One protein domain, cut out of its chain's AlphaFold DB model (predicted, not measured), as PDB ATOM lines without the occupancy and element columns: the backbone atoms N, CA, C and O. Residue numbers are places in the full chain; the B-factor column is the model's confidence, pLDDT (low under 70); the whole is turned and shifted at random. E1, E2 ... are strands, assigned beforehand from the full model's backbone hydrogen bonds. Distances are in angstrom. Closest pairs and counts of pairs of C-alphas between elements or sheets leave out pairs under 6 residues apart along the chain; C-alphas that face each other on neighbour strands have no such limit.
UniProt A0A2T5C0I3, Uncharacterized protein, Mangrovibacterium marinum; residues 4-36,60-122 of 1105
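Overview. This is residues 4 to 36 and 60 to 122 of the 1105 residues of an uncharacterized protein of Mangrovibacterium marinum (UniProt A0A2T5C0I3). A single six-stranded sheet folds back on itself like part of a barrel: E1, E2 and E4 make one leaf, E6 and E3 the facing leaf, and E5 is the hinge. It is not a closed ring, since the edge strands E1 and E3 do not pair, and two long links, residues 68 to 83 and 101 to 113, join strands of the one leaf or hinge to strands of the other. The printed part has 96 residues, with no named helix and six strands in the order E1 to E6; the class is all strand, and the sheet runs E1 E2 E4 E5 E6 E3, antiparallel throughout. It is compact, with a radius of gyration of the C-alphas of 13.3 A, and rounded, spanning 33 by 31 by 27 A.

Arrangement. The sheet is strongly twisted and curled, the way across it turning by 180 degrees. Edge strand E1, residues 4 to 12, forms a hairpin with E2, residues 18 to 26, at 164 degrees between directions; N 9 and O 21 are 3.1 A apart, within hydrogen-bond range. Residues 7 to 8 of E1 also pair, parallel, with residues 33 to 34. E2 is the antiparallel neighbour of E4, residues 84 to 90, with N 22 and O 87 at 2.8 A. E4 and E5, residues 93 to 100, form a hairpin, with N 86 and O 98 at 2.7 A. E5 pairs staggered: with E4 over residues 93 to 99 and with E6, residues 114 to 121, over residues 99 to 100, where N 99 and O 121 are 2.8 A apart. E5 and E6 are also a hairpin. E6 is the antiparallel neighbour of edge strand E3, residues 60 to 67, with N 63 and O 118 at 2.8 A. E4, E5 and E6 make a meander, each strand the antiparallel neighbour of the one before, and with E3 a Greek key, the first strand beside the fourth. E1 and E3 are only just apart, closest C-alphas 8.3 A.

Along the chain. E1 begins at C-alpha 4, (31.348, 121.411, 141.248), is 23.9 A long and bends by 60 degrees at residue 7. E2 is 26.0 A long, E3 21.9 A, E4 20.0 A, E5 20.7 A and E6 23.5 A. E3 begins at C-alpha 60, (14.018, 114.266, 131.387), and E6 ends at C-alpha 121, (17.988, 112.433, 131.949).

Size, cuts and confidence. The C-alphas farthest apart, those of His 15 and Ser 79, are 38.7 A apart. Residues 37 to 59 are not printed, and C-alphas 36 and 60 are 21.7 A apart across this cut. The links E3 to E4 and E5 to E6 are long. Mean pLDDT of the printed part is 86.1, and residues 102 to 106 are under 70.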
ATOM      1  N   GLY A   4      31.301 119.970 140.991       92.50
ATOM      2  CA  GLY A   4      31.348 121.411 141.248       92.50
ATOM      3  C   GLY A   4      30.469 122.184 140.270       92.50
ATOM      4  O   GLY A   4      30.452 121.873 139.082       92.50
ATOM      5  N   THR A   5      29.740 123.200 140.740       93.12
ATOM      6  CA  THR A   5      28.875 124.029 139.882       93.12
ATOM      7  C   THR A   5      29.699 124.866 138.906       93.12
ATOM      8  O   THR A   5      30.546 125.653 139.321       93.12
ATOM      9  N   ILE A   6      29.416 124.720 137.610       93.12
ATOM     10  CA  ILE A   6      30.038 125.495 136.529       93.12
ATOM     11  C   ILE A   6      29.134 126.639 136.066       93.12
ATOM     12  O   ILE A   6      29.617 127.755 135.879       93.12
ATOM     13  N   ILE A   7      27.830 126.380 135.932       90.12
ATOM     14  CA  ILE A   7      26.819 127.347 135.501       90.12
ATOM     15  C   ILE A   7      25.693 127.356 136.529       90.12
ATOM     16  O   ILE A   7      25.245 126.299 136.978       90.12
ATOM     17  N   GLN A   8      25.218 128.550 136.872       92.00
ATOM     18  CA  GLN A   8      23.987 128.740 137.624       92.00
ATOM     19  C   GLN A   8      23.133 129.825 136.972       92.00
ATOM     20  O   GLN A   8      23.620 130.913 136.658       92.00
ATOM     21  N   PHE A   9      21.841 129.555 136.840       89.81
ATOM     22  CA  PHE A   9      20.837 130.558 136.501       89.81
ATOM     23  C   PHE A   9      19.601 130.358 137.376       89.81
ATOM     24  O   PHE A   9      19.397 129.300 137.971       89.81
ATOM     25  N   GLN A  10      18.810 131.414 137.514       90.00
ATOM     26  CA  GLN A  10      17.598 131.404 138.321       90.00
ATOM     27  C   GLN A  10      16.512 132.192 137.607       90.00
ATOM     28  O   GLN A  10      16.803 133.208 136.972       90.00
ATOM     29  N   TYR A  11      15.276 131.742 137.744       89.88
ATOM     30  CA  TYR A  11      14.106 132.425 137.220       89.88
ATOM     31  C   TYR A  11      12.947 132.294 138.199       89.88
ATOM     32  O   TYR A  11      12.988 131.509 139.148       89.88
ATOM     33  N   LYS A  12      11.927 133.115 137.976       88.69
ATOM     34  CA  LYS A  12      10.669 133.055 138.707       88.69
ATOM     35  C   LYS A  12       9.577 132.614 137.752       88.69
ATOM     36  O   LYS A  12       9.547 133.105 136.623       88.69
ATOM     37  N   ASP A  13       8.739 131.689 138.196       86.50
ATOM     38  CA  ASP A  13       7.556 131.271 137.447       86.50
ATOM     39  C   ASP A  13       6.450 132.344 137.484       86.50
ATOM     40  O   ASP A  13       6.584 133.388 138.138       86.50
ATOM     41  N   ILE A  14       5.335 132.095 136.788       85.88
ATOM     42  CA  ILE A  14       4.164 132.991 136.781       85.88
ATOM     43  C   ILE A  14       3.541 133.231 138.174       85.88
ATOM     44  O   ILE A  14       2.783 134.189 138.343       85.88
ATOM     45  N   HIS A  15       3.891 132.418 139.177       84.50
ATOM     46  CA  HIS A  15       3.439 132.511 140.567       84.50
ATOM     47  C   HIS A  15       4.478 133.151 141.511       84.50
ATOM     48  O   HIS A  15       4.289 133.150 142.728       84.50
ATOM     49  N   ASP A  16       5.550 133.744 140.969       87.50
ATOM     50  CA  ASP A  16       6.661 134.364 141.710       87.50
ATOM     51  C   ASP A  16       7.495 133.373 142.557       87.50
ATOM     52  O   ASP A  16       8.257 133.784 143.441       87.50
ATOM     53  N   VAL A  17       7.401 132.067 142.274       87.19
ATOM     54  CA  VAL A  17       8.214 131.027 142.915       87.19
ATOM     55  C   VAL A  17       9.576 130.954 142.237       87.19
ATOM     56  O   VAL A  17       9.688 130.909 141.016       87.19
ATOM     57  N   ASN A  18      10.638 130.958 143.044       91.12
ATOM     58  CA  ASN A  18      12.009 130.960 142.546       91.12
ATOM     59  C   ASN A  18      12.511 129.536 142.259       91.12
ATOM     60  O   ASN A  18      12.569 128.709 143.177       91.12
ATOM     61  N   THR A  19      12.966 129.314 141.026       91.62
ATOM     62  CA  THR A  19      13.646 128.094 140.576       91.62
ATOM     63  C   THR A  19      15.119 128.402 140.301       91.62
ATOM     64  O   THR A  19      15.453 129.385 139.635       91.62
ATOM     65  N   VAL A  20      16.022 127.577 140.835       93.25
ATOM     66  CA  VAL A  20      17.476 127.676 140.653       93.25
ATOM     67  C   VAL A  20      17.963 126.430 139.932       93.25
ATOM     68  O   VAL A  20      17.794 125.320 140.427       93.25
ATOM     69  N   VAL A  21      18.622 126.618 138.793       93.31
ATOM     70  CA  VAL A  21      19.222 125.530 138.019       93.31
ATOM     71  C   VAL A  21      20.737 125.619 138.119       93.31
ATOM     72  O   VAL A  21      21.329 126.686 137.923       93.31
ATOM     73  N   ARG A  22      21.380 124.490 138.420       93.31
ATOM     74  CA  ARG A  22      22.835 124.351 138.481       93.31
ATOM     75  C   ARG A  22      23.293 123.249 137.547       93.31
ATOM     76  O   ARG A  22      22.935 122.092 137.732       93.31
ATOM     77  N   ILE A  23      24.167 123.603 136.613       92.50
ATOM     78  CA  ILE A  23      24.946 122.623 135.859       92.50
ATOM     79  C   ILE A  23      26.262 122.439 136.610       92.50
ATOM     80  O   ILE A  23      26.986 123.404 136.883       92.50
ATOM     81  N   LYS A  24      26.558 121.202 136.987       93.69
ATOM     82  CA  LYS A  24      27.746 120.804 137.734       93.69
ATOM     83  C   LYS A  24      28.613 119.900 136.872       93.69
ATOM     84  O   LYS A  24      28.101 119.077 136.130       93.69
ATOM     85  N   GLN A  25      29.924 120.020 137.013       92.69
ATOM     86  CA  GLN A  25      30.890 119.184 136.312       92.69
ATOM     87  C   GLN A  25      31.703 118.362 137.313       92.69
ATOM     88  O   GLN A  25      32.100 118.859 138.373       92.69
ATOM     89  N   LEU A  26      31.971 117.104 136.962       91.50
ATOM     90  CA  LEU A  26      32.826 116.210 137.738       91.50
ATOM     91  C   LEU A  26      34.234 116.805 137.920       91.50
ATOM     92  O   LEU A  26      34.859 117.262 136.960       91.50
ATOM     93  N   ASP A  27      34.715 116.805 139.165       90.19
ATOM     94  CA  ASP A  27      36.028 117.294 139.606       90.19
ATOM     95  C   ASP A  27      36.319 118.772 139.264       90.19
ATOM     96  O   ASP A  27      37.469 119.220 139.238       90.19
ATOM     97  N   TYR A  28      35.271 119.571 139.049       89.94
ATOM     98  CA  TYR A  28      35.397 121.014 138.875       89.94
ATOM     99  C   TYR A  28      35.543 121.738 140.219       89.94
ATOM    100  O   TYR A  28      34.784 121.515 141.158       89.94
ATOM    101  N   SER A  29      36.510 122.652 140.296       86.62
ATOM    102  CA  SER A  29      36.794 123.478 141.483       86.62
ATOM    103  C   SER A  29      36.973 124.967 141.155       86.62
ATOM    104  O   SER A  29      37.479 125.733 141.975       86.62
ATOM    105  N   GLY A  30      36.583 125.385 139.946       88.62
ATOM    106  CA  GLY A  30      36.655 126.780 139.510       88.62
ATOM    107  C   GLY A  30      35.488 127.638 140.013       88.62
ATOM    108  O   GLY A  30      34.653 127.199 140.801       88.62
ATOM    109  N   ALA A  31      35.429 128.888 139.549       88.62
ATOM    110  CA  ALA A  31      34.349 129.813 139.892       88.62
ATOM    111  C   ALA A  31      33.032 129.453 139.176       88.62
ATOM    112  O   ALA A  31      33.052 128.919 138.066       88.62
ATOM    113  N   VAL A  32      31.899 129.785 139.800       91.06
ATOM    114  CA  VAL A  32      30.564 129.622 139.204       91.06
ATOM    115  C   VAL A  32      30.305 130.743 138.203       91.06
ATOM    116  O   VAL A  32      30.494 131.920 138.516       91.06
ATOM    117  N   THR A  33      29.833 130.376 137.017       89.25
ATOM    118  CA  THR A  33      29.394 131.317 135.990       89.25
ATOM    119  C   THR A  33      27.897 131.558 136.127       89.25
ATOM    120  O   THR A  33      27.103 130.623 136.045       89.25
ATOM    121  N   TYR A  34      27.500 132.812 136.332       87.31
ATOM    122  CA  TYR A  34      26.088 133.190 136.383       87.31
ATOM    123  C   TYR A  34      25.587 133.558 134.985       87.31
ATOM    124  O   TYR A  34      26.267 134.282 134.249       87.31
ATOM    125  N   ARG A  35      24.410 133.047 134.618       83.62
ATOM    126  CA  ARG A  35      23.758 133.296 133.324       83.62
ATOM    127  C   ARG A  35      22.331 133.799 133.522       83.62
ATOM    128  O   ARG A  35      21.700 133.507 134.540       83.62
ATOM    129  N   ASN A  36      21.847 134.563 132.547       71.69
ATOM    130  CA  ASN A  36      20.440 134.937 132.464       71.69
ATOM    131  C   ASN A  36      19.658 133.806 131.786       71.69
ATOM    132  O   ASN A  36      20.189 133.085 130.941       71.69
ATOM    133  N   GLN A  60      13.055 113.385 132.032       92.88
ATOM    134  CA  GLN A  60      14.018 114.266 131.387       92.88
ATOM    135  C   GLN A  60      13.742 115.728 131.743       92.88
ATOM    136  O   GLN A  60      12.601 116.130 131.975       92.88
ATOM    137  N   CYS A  61      14.794 116.535 131.751       92.00
ATOM    138  CA  CYS A  61      14.746 117.975 131.938       92.00
ATOM    139  C   CYS A  61      15.386 118.664 130.734       92.00
ATOM    140  O   CYS A  61      16.560 118.446 130.436       92.00
ATOM    141  N   THR A  62      14.613 119.516 130.071       90.19
ATOM    142  CA  THR A  62      15.065 120.399 129.002       90.19
ATOM    143  C   THR A  62      15.289 121.800 129.564       90.19
ATOM    144  O   THR A  62      14.391 122.408 130.154       90.19
ATOM    145  N   LEU A  63      16.495 122.324 129.377       87.06
ATOM    146  CA  LEU A  63      16.932 123.632 129.852       87.06
ATOM    147  C   LEU A  63      17.200 124.573 128.681       87.06
ATOM    148  O   LEU A  63      17.777 124.157 127.681       87.06
ATOM    149  N   TYR A  64      16.890 125.857 128.865       83.25
ATOM    150  CA  TYR A  64      17.179 126.912 127.894       83.25
ATOM    151  C   TYR A  64      18.118 127.960 128.499       83.25
ATOM    152  O   TYR A  64      17.771 128.626 129.479       83.25
ATOM    153  N   VAL A  65      19.310 128.122 127.919       80.94
ATOM    154  CA  VAL A  65      20.335 129.066 128.401       80.94
ATOM    155  C   VAL A  65      20.710 130.055 127.300       80.94
ATOM    156  O   VAL A  65      20.873 129.676 126.143       80.94
ATOM    157  N   GLU A  66      20.853 131.332 127.655       82.69
ATOM    158  CA  GLU A  66      21.304 132.379 126.731       82.69
ATOM    159  C   GLU A  66      22.801 132.232 126.414       82.69
ATOM    160  O   GLU A  66      23.633 132.194 127.325       82.69
ATOM    161  N   SER A  67      23.138 132.180 125.122       83.06
ATOM    162  CA  SER A  67      24.510 132.261 124.616       83.06
ATOM    163  C   SER A  67      24.819 133.688 124.171       83.06
ATOM    164  O   SER A  67      24.120 134.243 123.317       83.06
ATOM    165  N   GLU A  68      25.875 134.283 124.728       84.56
ATOM    166  CA  GLU A  68      26.338 135.632 124.364       84.56
ATOM    167  C   GLU A  68      27.387 135.592 123.242       84.56
ATOM    168  O   GLU A  68      27.639 136.600 122.579       84.56
ATOM    169  N   ASN A  69      27.998 134.426 123.027       83.62
ATOM    170  CA  ASN A  69      29.015 134.187 122.010       83.62
ATOM    171  C   ASN A  69      28.654 132.961 121.168       83.62
ATOM    172  O   ASN A  69      28.003 132.036 121.649       83.62
ATOM    173  N   ASP A  70      29.131 132.920 119.927       80.38
ATOM    174  CA  ASP A  70      28.987 131.723 119.098       80.38
ATOM    175  C   ASP A  70      29.748 130.540 119.740       80.38
ATOM    176  O   ASP A  70      30.921 130.680 120.106       80.38
ATOM    177  N   TYR A  71      29.100 129.371 119.839       78.88
ATOM    178  CA  TYR A  71      29.662 128.105 120.353       78.88
ATOM    179  C   TYR A  71      30.076 128.100 121.835       78.88
ATOM    180  O   TYR A  71      30.925 127.293 122.247       78.88
ATOM    181  N   GLU A  72      29.500 128.987 122.646       81.06
ATOM    182  CA  GLU A  72      29.892 129.200 124.043       81.06
ATOM    183  C   GLU A  72      29.842 127.919 124.892       81.06
ATOM    184  O   GLU A  72      30.732 127.682 125.711       81.06
ATOM    185  N   PHE A  73      28.844 127.063 124.664       81.94
ATOM    186  CA  PHE A  73      28.583 125.877 125.484       81.94
ATOM    187  C   PHE A  73      29.089 124.564 124.882       81.94
ATOM    188  O   PHE A  73      28.821 123.492 125.422       81.94
ATOM    189  N   SER A  74      29.893 124.625 123.820       80.25
ATOM    190  CA  SER A  74      30.481 123.442 123.169       80.25
ATOM    191  C   SER A  74      31.259 122.515 124.121       80.25
ATOM    192  O   SER A  74      31.378 121.320 123.867       80.25
ATOM    193  N   TYR A  75      31.760 123.028 125.249       81.50
ATOM    194  CA  TYR A  75      32.474 122.248 126.269       81.50
ATOM    195  C   TYR A  75      31.568 121.362 127.149       81.50
ATOM    196  O   TYR A  75      32.074 120.495 127.878       81.50
ATOM    197  N   LEU A  76      30.247 121.591 127.121       80.75
ATOM    198  CA  LEU A  76      29.262 120.719 127.762       80.75
ATOM    199  C   LEU A  76      29.117 119.393 127.004       80.75
ATOM    200  O   LEU A  76      28.816 118.375 127.618       80.75
ATOM    201  N   PHE A  77      29.459 119.365 125.716       78.56
ATOM    202  CA  PHE A  77      29.557 118.132 124.945       78.56
ATOM    203  C   PHE A  77      30.783 117.317 125.387       78.56
ATOM    204  O   PHE A  77      31.896 117.835 125.538       78.56
ATOM    205  N   SER A  78      30.593 116.028 125.656       80.19
ATOM    206  CA  SER A  78      31.601 115.187 126.302       80.19
ATOM    207  C   SER A  78      31.383 113.732 125.949       80.19
ATOM    208  O   SER A  78      30.268 113.274 126.026       80.19
ATOM    209  N   SER A  79      32.436 112.951 125.714       79.19
ATOM    210  CA  SER A  79      32.292 111.499 125.522       79.19
ATOM    211  C   SER A  79      31.875 110.736 126.790       79.19
ATOM    212  O   SER A  79      31.563 109.554 126.728       79.19
ATOM    213  N   ASN A  80      31.948 111.370 127.964       85.19
ATOM    214  CA  ASN A  80      31.505 110.789 129.231       85.19
ATOM    215  C   ASN A  80      30.104 111.311 129.581       85.19
ATOM    216  O   ASN A  80      29.978 112.483 129.951       85.19
ATOM    217  N   ALA A  81      29.109 110.419 129.531       81.50
ATOM    218  CA  ALA A  81      27.703 110.691 129.842       81.50
ATOM    219  C   ALA A  81      27.459 111.175 131.283       81.50
ATOM    220  O   ALA A  81      26.458 111.818 131.558       81.50
ATOM    221  N   ARG A  82      28.384 110.912 132.217       87.44
ATOM    222  CA  ARG A  82      28.281 111.342 133.624       87.44
ATOM    223  C   ARG A  82      29.118 112.576 133.941       87.44
ATOM    224  O   ARG A  82      29.304 112.919 135.103       87.44
ATOM    225  N   LYS A  83      29.697 113.243 132.939       89.62
ATOM    226  CA  LYS A  83      30.589 114.384 133.197       89.62
ATOM    227  C   LYS A  83      29.839 115.591 133.756       89.62
ATOM    228  O   LYS A  83      30.381 116.275 134.628       89.62
ATOM    229  N   HIS A  84      28.634 115.844 133.247       91.62
ATOM    230  CA  HIS A  84      27.839 117.023 133.573       91.62
ATOM    231  C   HIS A  84      26.495 116.617 134.172       91.62
ATOM    232  O   HIS A  84      25.735 115.866 133.569       91.62
ATOM    233  N   LEU A  85      26.225 117.124 135.368       93.44
ATOM    234  CA  LEU A  85      25.051 116.847 136.185       93.44
ATOM    235  C   LEU A  85      24.210 118.122 136.289       93.44
ATOM    236  O   LEU A  85      24.737 119.188 136.603       93.44
ATOM    237  N   VAL A  86      22.910 118.012 136.066       93.69
ATOM    238  CA  VAL A  86      21.929 119.080 136.248       93.69
ATOM    239  C   VAL A  86      21.215 118.872 137.574       93.69
ATOM    240  O   VAL A  86      20.718 117.788 137.858       93.69
ATOM    241  N   GLU A  87      21.146 119.929 138.372       95.25
ATOM    242  CA  GLU A  87      20.376 119.994 139.610       95.25
ATOM    243  C   GLU A  87      19.401 121.166 139.522       95.25
ATOM    244  O   GLU A  87      19.820 122.302 139.279       95.25
ATOM    245  N   VAL A  88      18.114 120.894 139.733       93.75
ATOM    246  CA  VAL A  88      17.073 121.919 139.776       93.75
ATOM    247  C   VAL A  88      16.482 121.985 141.176       93.75
ATOM    248  O   VAL A  88      15.958 120.999 141.692       93.75
ATOM    249  N   GLU A  89      16.545 123.165 141.783       93.62
ATOM    250  CA  GLU A  89      15.918 123.471 143.063       93.62
ATOM    251  C   GLU A  89      14.724 124.400 142.864       93.62
ATOM    252  O   GLU A  89      14.846 125.445 142.226       93.62
ATOM    253  N   LYS A  90      13.593 124.081 143.492       89.44
ATOM    254  CA  LYS A  90      12.397 124.930 143.522       89.44
ATOM    255  C   LYS A  90      12.079 125.281 144.970       89.44
ATOM    256  O   LYS A  90      12.078 124.411 145.838       89.44
ATOM    257  N   SER A  91      11.885 126.566 145.271       87.81
ATOM    258  CA  SER A  91      11.666 127.049 146.652       87.81
ATOM    259  C   SER A  91      12.756 126.633 147.662       87.81
ATOM    260  O   SER A  91      12.493 126.537 148.859       87.81
ATOM    261  N   GLY A  92      13.988 126.392 147.197       87.19
ATOM    262  CA  GLY A  92      15.112 125.962 148.038       87.19
ATOM    263  C   GLY A  92      15.128 124.472 148.401       87.19
ATOM    264  O   GLY A  92      15.920 124.079 149.255       87.19
ATOM    265  N   GLN A  93      14.278 123.651 147.779       90.31
ATOM    266  CA  GLN A  93      14.310 122.189 147.875       90.31
ATOM    267  C   GLN A  93      14.684 121.575 146.527       90.31
ATOM    268  O   GLN A  93      14.364 122.142 145.480       90.31
ATOM    269  N   LEU A  94      15.354 120.421 146.549       91.81
ATOM    270  CA  LEU A  94      15.661 119.668 145.336       91.81
ATOM    271  C   LEU A  94      14.353 119.243 144.659       91.81
ATOM    272  O   LEU A  94      13.507 118.614 145.284       91.81
ATOM    273  N   PHE A  95      14.186 119.604 143.391       90.75
ATOM    274  CA  PHE A  95      13.008 119.258 142.602       90.75
ATOM    275  C   PHE A  95      13.310 118.126 141.619       90.75
ATOM    276  O   PHE A  95      12.527 117.182 141.508       90.75
ATOM    277  N   TRP A  96      14.460 118.202 140.944       94.12
ATOM    278  CA  TRP A  96      14.881 117.228 139.937       94.12
ATOM    279  C   TRP A  96      16.406 117.202 139.781       94.12
ATOM    280  O   TRP A  96      17.079 118.222 139.969       94.12
ATOM    281  N   ILE A  97      16.951 116.043 139.418       95.06
ATOM    282  CA  ILE A  97      18.381 115.838 139.180       95.06
ATOM    283  C   ILE A  97      18.619 114.773 138.097       95.06
ATOM    284  O   ILE A  97      17.930 113.754 138.045       95.06
ATOM    285  N   GLY A  98      19.632 114.990 137.257       94.50
ATOM    286  CA  GLY A  98      19.991 114.064 136.183       94.50
ATOM    287  C   GLY A  98      21.245 114.476 135.414       94.50
ATOM    288  O   GLY A  98      21.866 115.492 135.724       94.50
ATOM    289  N   PHE A  99      21.645 113.691 134.418       92.94
ATOM    290  CA  PHE A  99      22.867 113.896 133.630       92.94
ATOM    291  C   PHE A  99      22.566 114.425 132.230       92.94
ATOM    292  O   PHE A  99      21.617 113.967 131.603       92.94
ATOM    293  N   ILE A 100      23.382 115.365 131.739       89.56
ATOM    294  CA  ILE A 100      23.270 115.870 130.360       89.56
ATOM    295  C   ILE A 100      23.687 114.766 129.394       89.56
ATOM    296  O   ILE A 100      24.760 114.177 129.554       89.56
ATOM    297  N   GLU A 101      22.860 114.514 128.383       79.25
ATOM    298  CA  GLU A 101      23.190 113.534 127.360       79.25
ATOM    299  C   GLU A 101      24.387 114.010 126.522       79.25
ATOM    300  O   GLU A 101      24.414 115.147 126.043       79.25
ATOM    301  N   PRO A 102      25.409 113.159 126.346       67.19
ATOM    302  CA  PRO A 102      26.650 113.550 125.701       67.19
ATOM    303  C   PRO A 102      26.519 113.831 124.204       67.19
ATOM    304  O   PRO A 102      27.407 114.500 123.693       67.19
ATOM    305  N   ASP A 103      25.461 113.343 123.539       66.12
ATOM    306  CA  ASP A 103      25.339 113.282 122.075       66.12
ATOM    307  C   ASP A 103      24.237 114.188 121.477       66.12
ATOM    308  O   ASP A 103      24.191 114.367 120.257       66.12
ATOM    309  N   SER A 104      23.390 114.819 122.298       63.19
ATOM    310  CA  SER A 104      22.341 115.745 121.845       63.19
ATOM    311  C   SER A 104      22.746 117.208 122.085       63.19
ATOM    312  O   SER A 104      22.591 117.774 123.163       63.19
ATOM    313  N   TRP A 105      23.296 117.855 121.050       67.38
ATOM    314  CA  TRP A 105      23.578 119.298 121.058       67.38
ATOM    315  C   TRP A 105      23.107 119.950 119.762       67.38
ATOM    316  O   TRP A 105      23.412 119.484 118.662       67.38
ATOM    317  N   SER A 106      22.378 121.054 119.900       69.19
ATOM    318  CA  SER A 106      21.896 121.859 118.786       69.19
ATOM    319  C   SER A 106      21.902 123.331 119.183       69.19
ATOM    320  O   SER A 106      21.342 123.710 120.209       69.19
ATOM    321  N   GLU A 107      22.526 124.170 118.357       74.50
ATOM    322  CA  GLU A 107      22.490 125.623 118.504       74.50
ATOM    323  C   GLU A 107      21.907 126.265 117.238       74.50
ATOM    324  O   GLU A 107      22.265 125.879 116.117       74.50
ATOM    325  N   PRO A 108      21.006 127.253 117.376       73.81
ATOM    326  CA  PRO A 108      20.450 127.953 116.229       73.81
ATOM    327  C   PRO A 108      21.512 128.844 115.570       73.81
ATOM    328  O   PRO A 108      22.174 129.641 116.228       73.81
ATOM    329  N   LEU A 109      21.632 128.778 114.239       78.50
ATOM    330  CA  LEU A 109      22.536 129.645 113.473       78.50
ATOM    331  C   LEU A 109      21.915 131.040 113.259       78.50
ATOM    332  O   LEU A 109      21.474 131.381 112.158       78.50
ATOM    333  N   VAL A 110      21.848 131.839 114.323       83.00
ATOM    334  CA  VAL A 110      21.313 133.212 114.330       83.00
ATOM    335  C   VAL A 110      22.274 134.168 115.049       83.00
ATOM    336  O   VAL A 110      23.210 133.734 115.707       83.00
ATOM    337  N   ALA A 111      22.085 135.482 114.895       81.75
ATOM    338  CA  ALA A 111      22.956 136.465 115.544       81.75
ATOM    339  C   ALA A 111      22.798 136.432 117.075       81.75
ATOM    340  O   ALA A 111      21.670 136.409 117.564       81.75
ATOM    341  N   VAL A 112      23.916 136.490 117.806       80.31
ATOM    342  CA  VAL A 112      23.928 136.587 119.274       80.31
ATOM    343  C   VAL A 112      23.149 137.816 119.783       80.31
ATOM    344  O   VAL A 112      23.226 138.886 119.163       80.31
ATOM    345  N   PRO A 113      22.441 137.712 120.925       81.62
ATOM    346  CA  PRO A 113      22.281 136.518 121.763       81.62
ATOM    347  C   PRO A 113      21.201 135.547 121.251       81.62
ATOM    348  O   PRO A 113      20.192 135.964 120.679       81.62
ATOM    349  N   TYR A 114      21.402 134.246 121.487       80.62
ATOM    350  CA  TYR A 114      20.459 133.180 121.116       80.62
ATOM    351  C   TYR A 114      20.309 132.121 122.216       80.62
ATOM    352  O   TYR A 114      21.131 132.046 123.124       80.62
ATOM    353  N   SER A 115      19.229 131.334 122.170       79.50
ATOM    354  CA  SER A 115      18.922 130.314 123.187       79.50
ATOM    355  C   SER A 115      19.522 128.969 122.796       79.50
ATOM    356  O   SER A 115      19.382 128.560 121.642       79.50
ATOM    357  N   VAL A 116      20.152 128.289 123.750       81.38
ATOM    358  CA  VAL A 116      20.694 126.934 123.597       81.38
ATOM    359  C   VAL A 116      19.894 125.976 124.459       81.38
ATOM    360  O   VAL A 116      19.637 126.261 125.630       81.38
ATOM    361  N   GLU A 117      19.495 124.861 123.857       84.06
ATOM    362  CA  GLU A 117      18.727 123.803 124.500       84.06
ATOM    363  C   GLU A 117      19.660 122.686 124.980       84.06
ATOM    364  O   GLU A 117      20.516 122.221 124.227       84.06
ATOM    365  N   PHE A 118      19.483 122.254 126.229       83.31
ATOM    366  CA  PHE A 118      20.157 121.082 126.788       83.31
ATOM    367  C   PHE A 118      19.133 120.112 127.345       83.31
ATOM    368  O   PHE A 118      18.247 120.531 128.090       83.31
ATOM    369  N   THR A 119      19.321 118.824 127.078       89.00
ATOM    370  CA  THR A 119      18.491 117.764 127.650       89.00
ATOM    371  C   THR A 119      19.308 116.940 128.633       89.00
ATOM    372  O   THR A 119      20.435 116.524 128.352       89.00
ATOM    373  N   ALA A 120      18.743 116.731 129.816       91.31
ATOM    374  CA  ALA A 120      19.297 115.876 130.847       91.31
ATOM    375  C   ALA A 120      18.296 114.788 131.237       91.31
ATOM    376  O   ALA A 120      17.095 115.039 131.261       91.31
ATOM    377  N   TYR A 121      18.790 113.607 131.599       92.50
ATOM    378  CA  TYR A 121      17.988 112.433 131.949       92.50
ATOM    379  C   TYR A 121      18.259 111.983 133.384       92.50
ATOM    380  O   TYR A 121      19.381 112.106 133.878       92.50
ATOM    381  N   ASP A 122      17.253 111.424 134.053       91.81
ATOM    382  CA  ASP A 122      17.376 110.917 135.430       91.81
ATOM    383  C   ASP A 122      18.263 109.670 135.588       91.81
ATOM    384  O   ASP A 122      18.658 109.326 136.702       91.81
TER     385      ASP A 122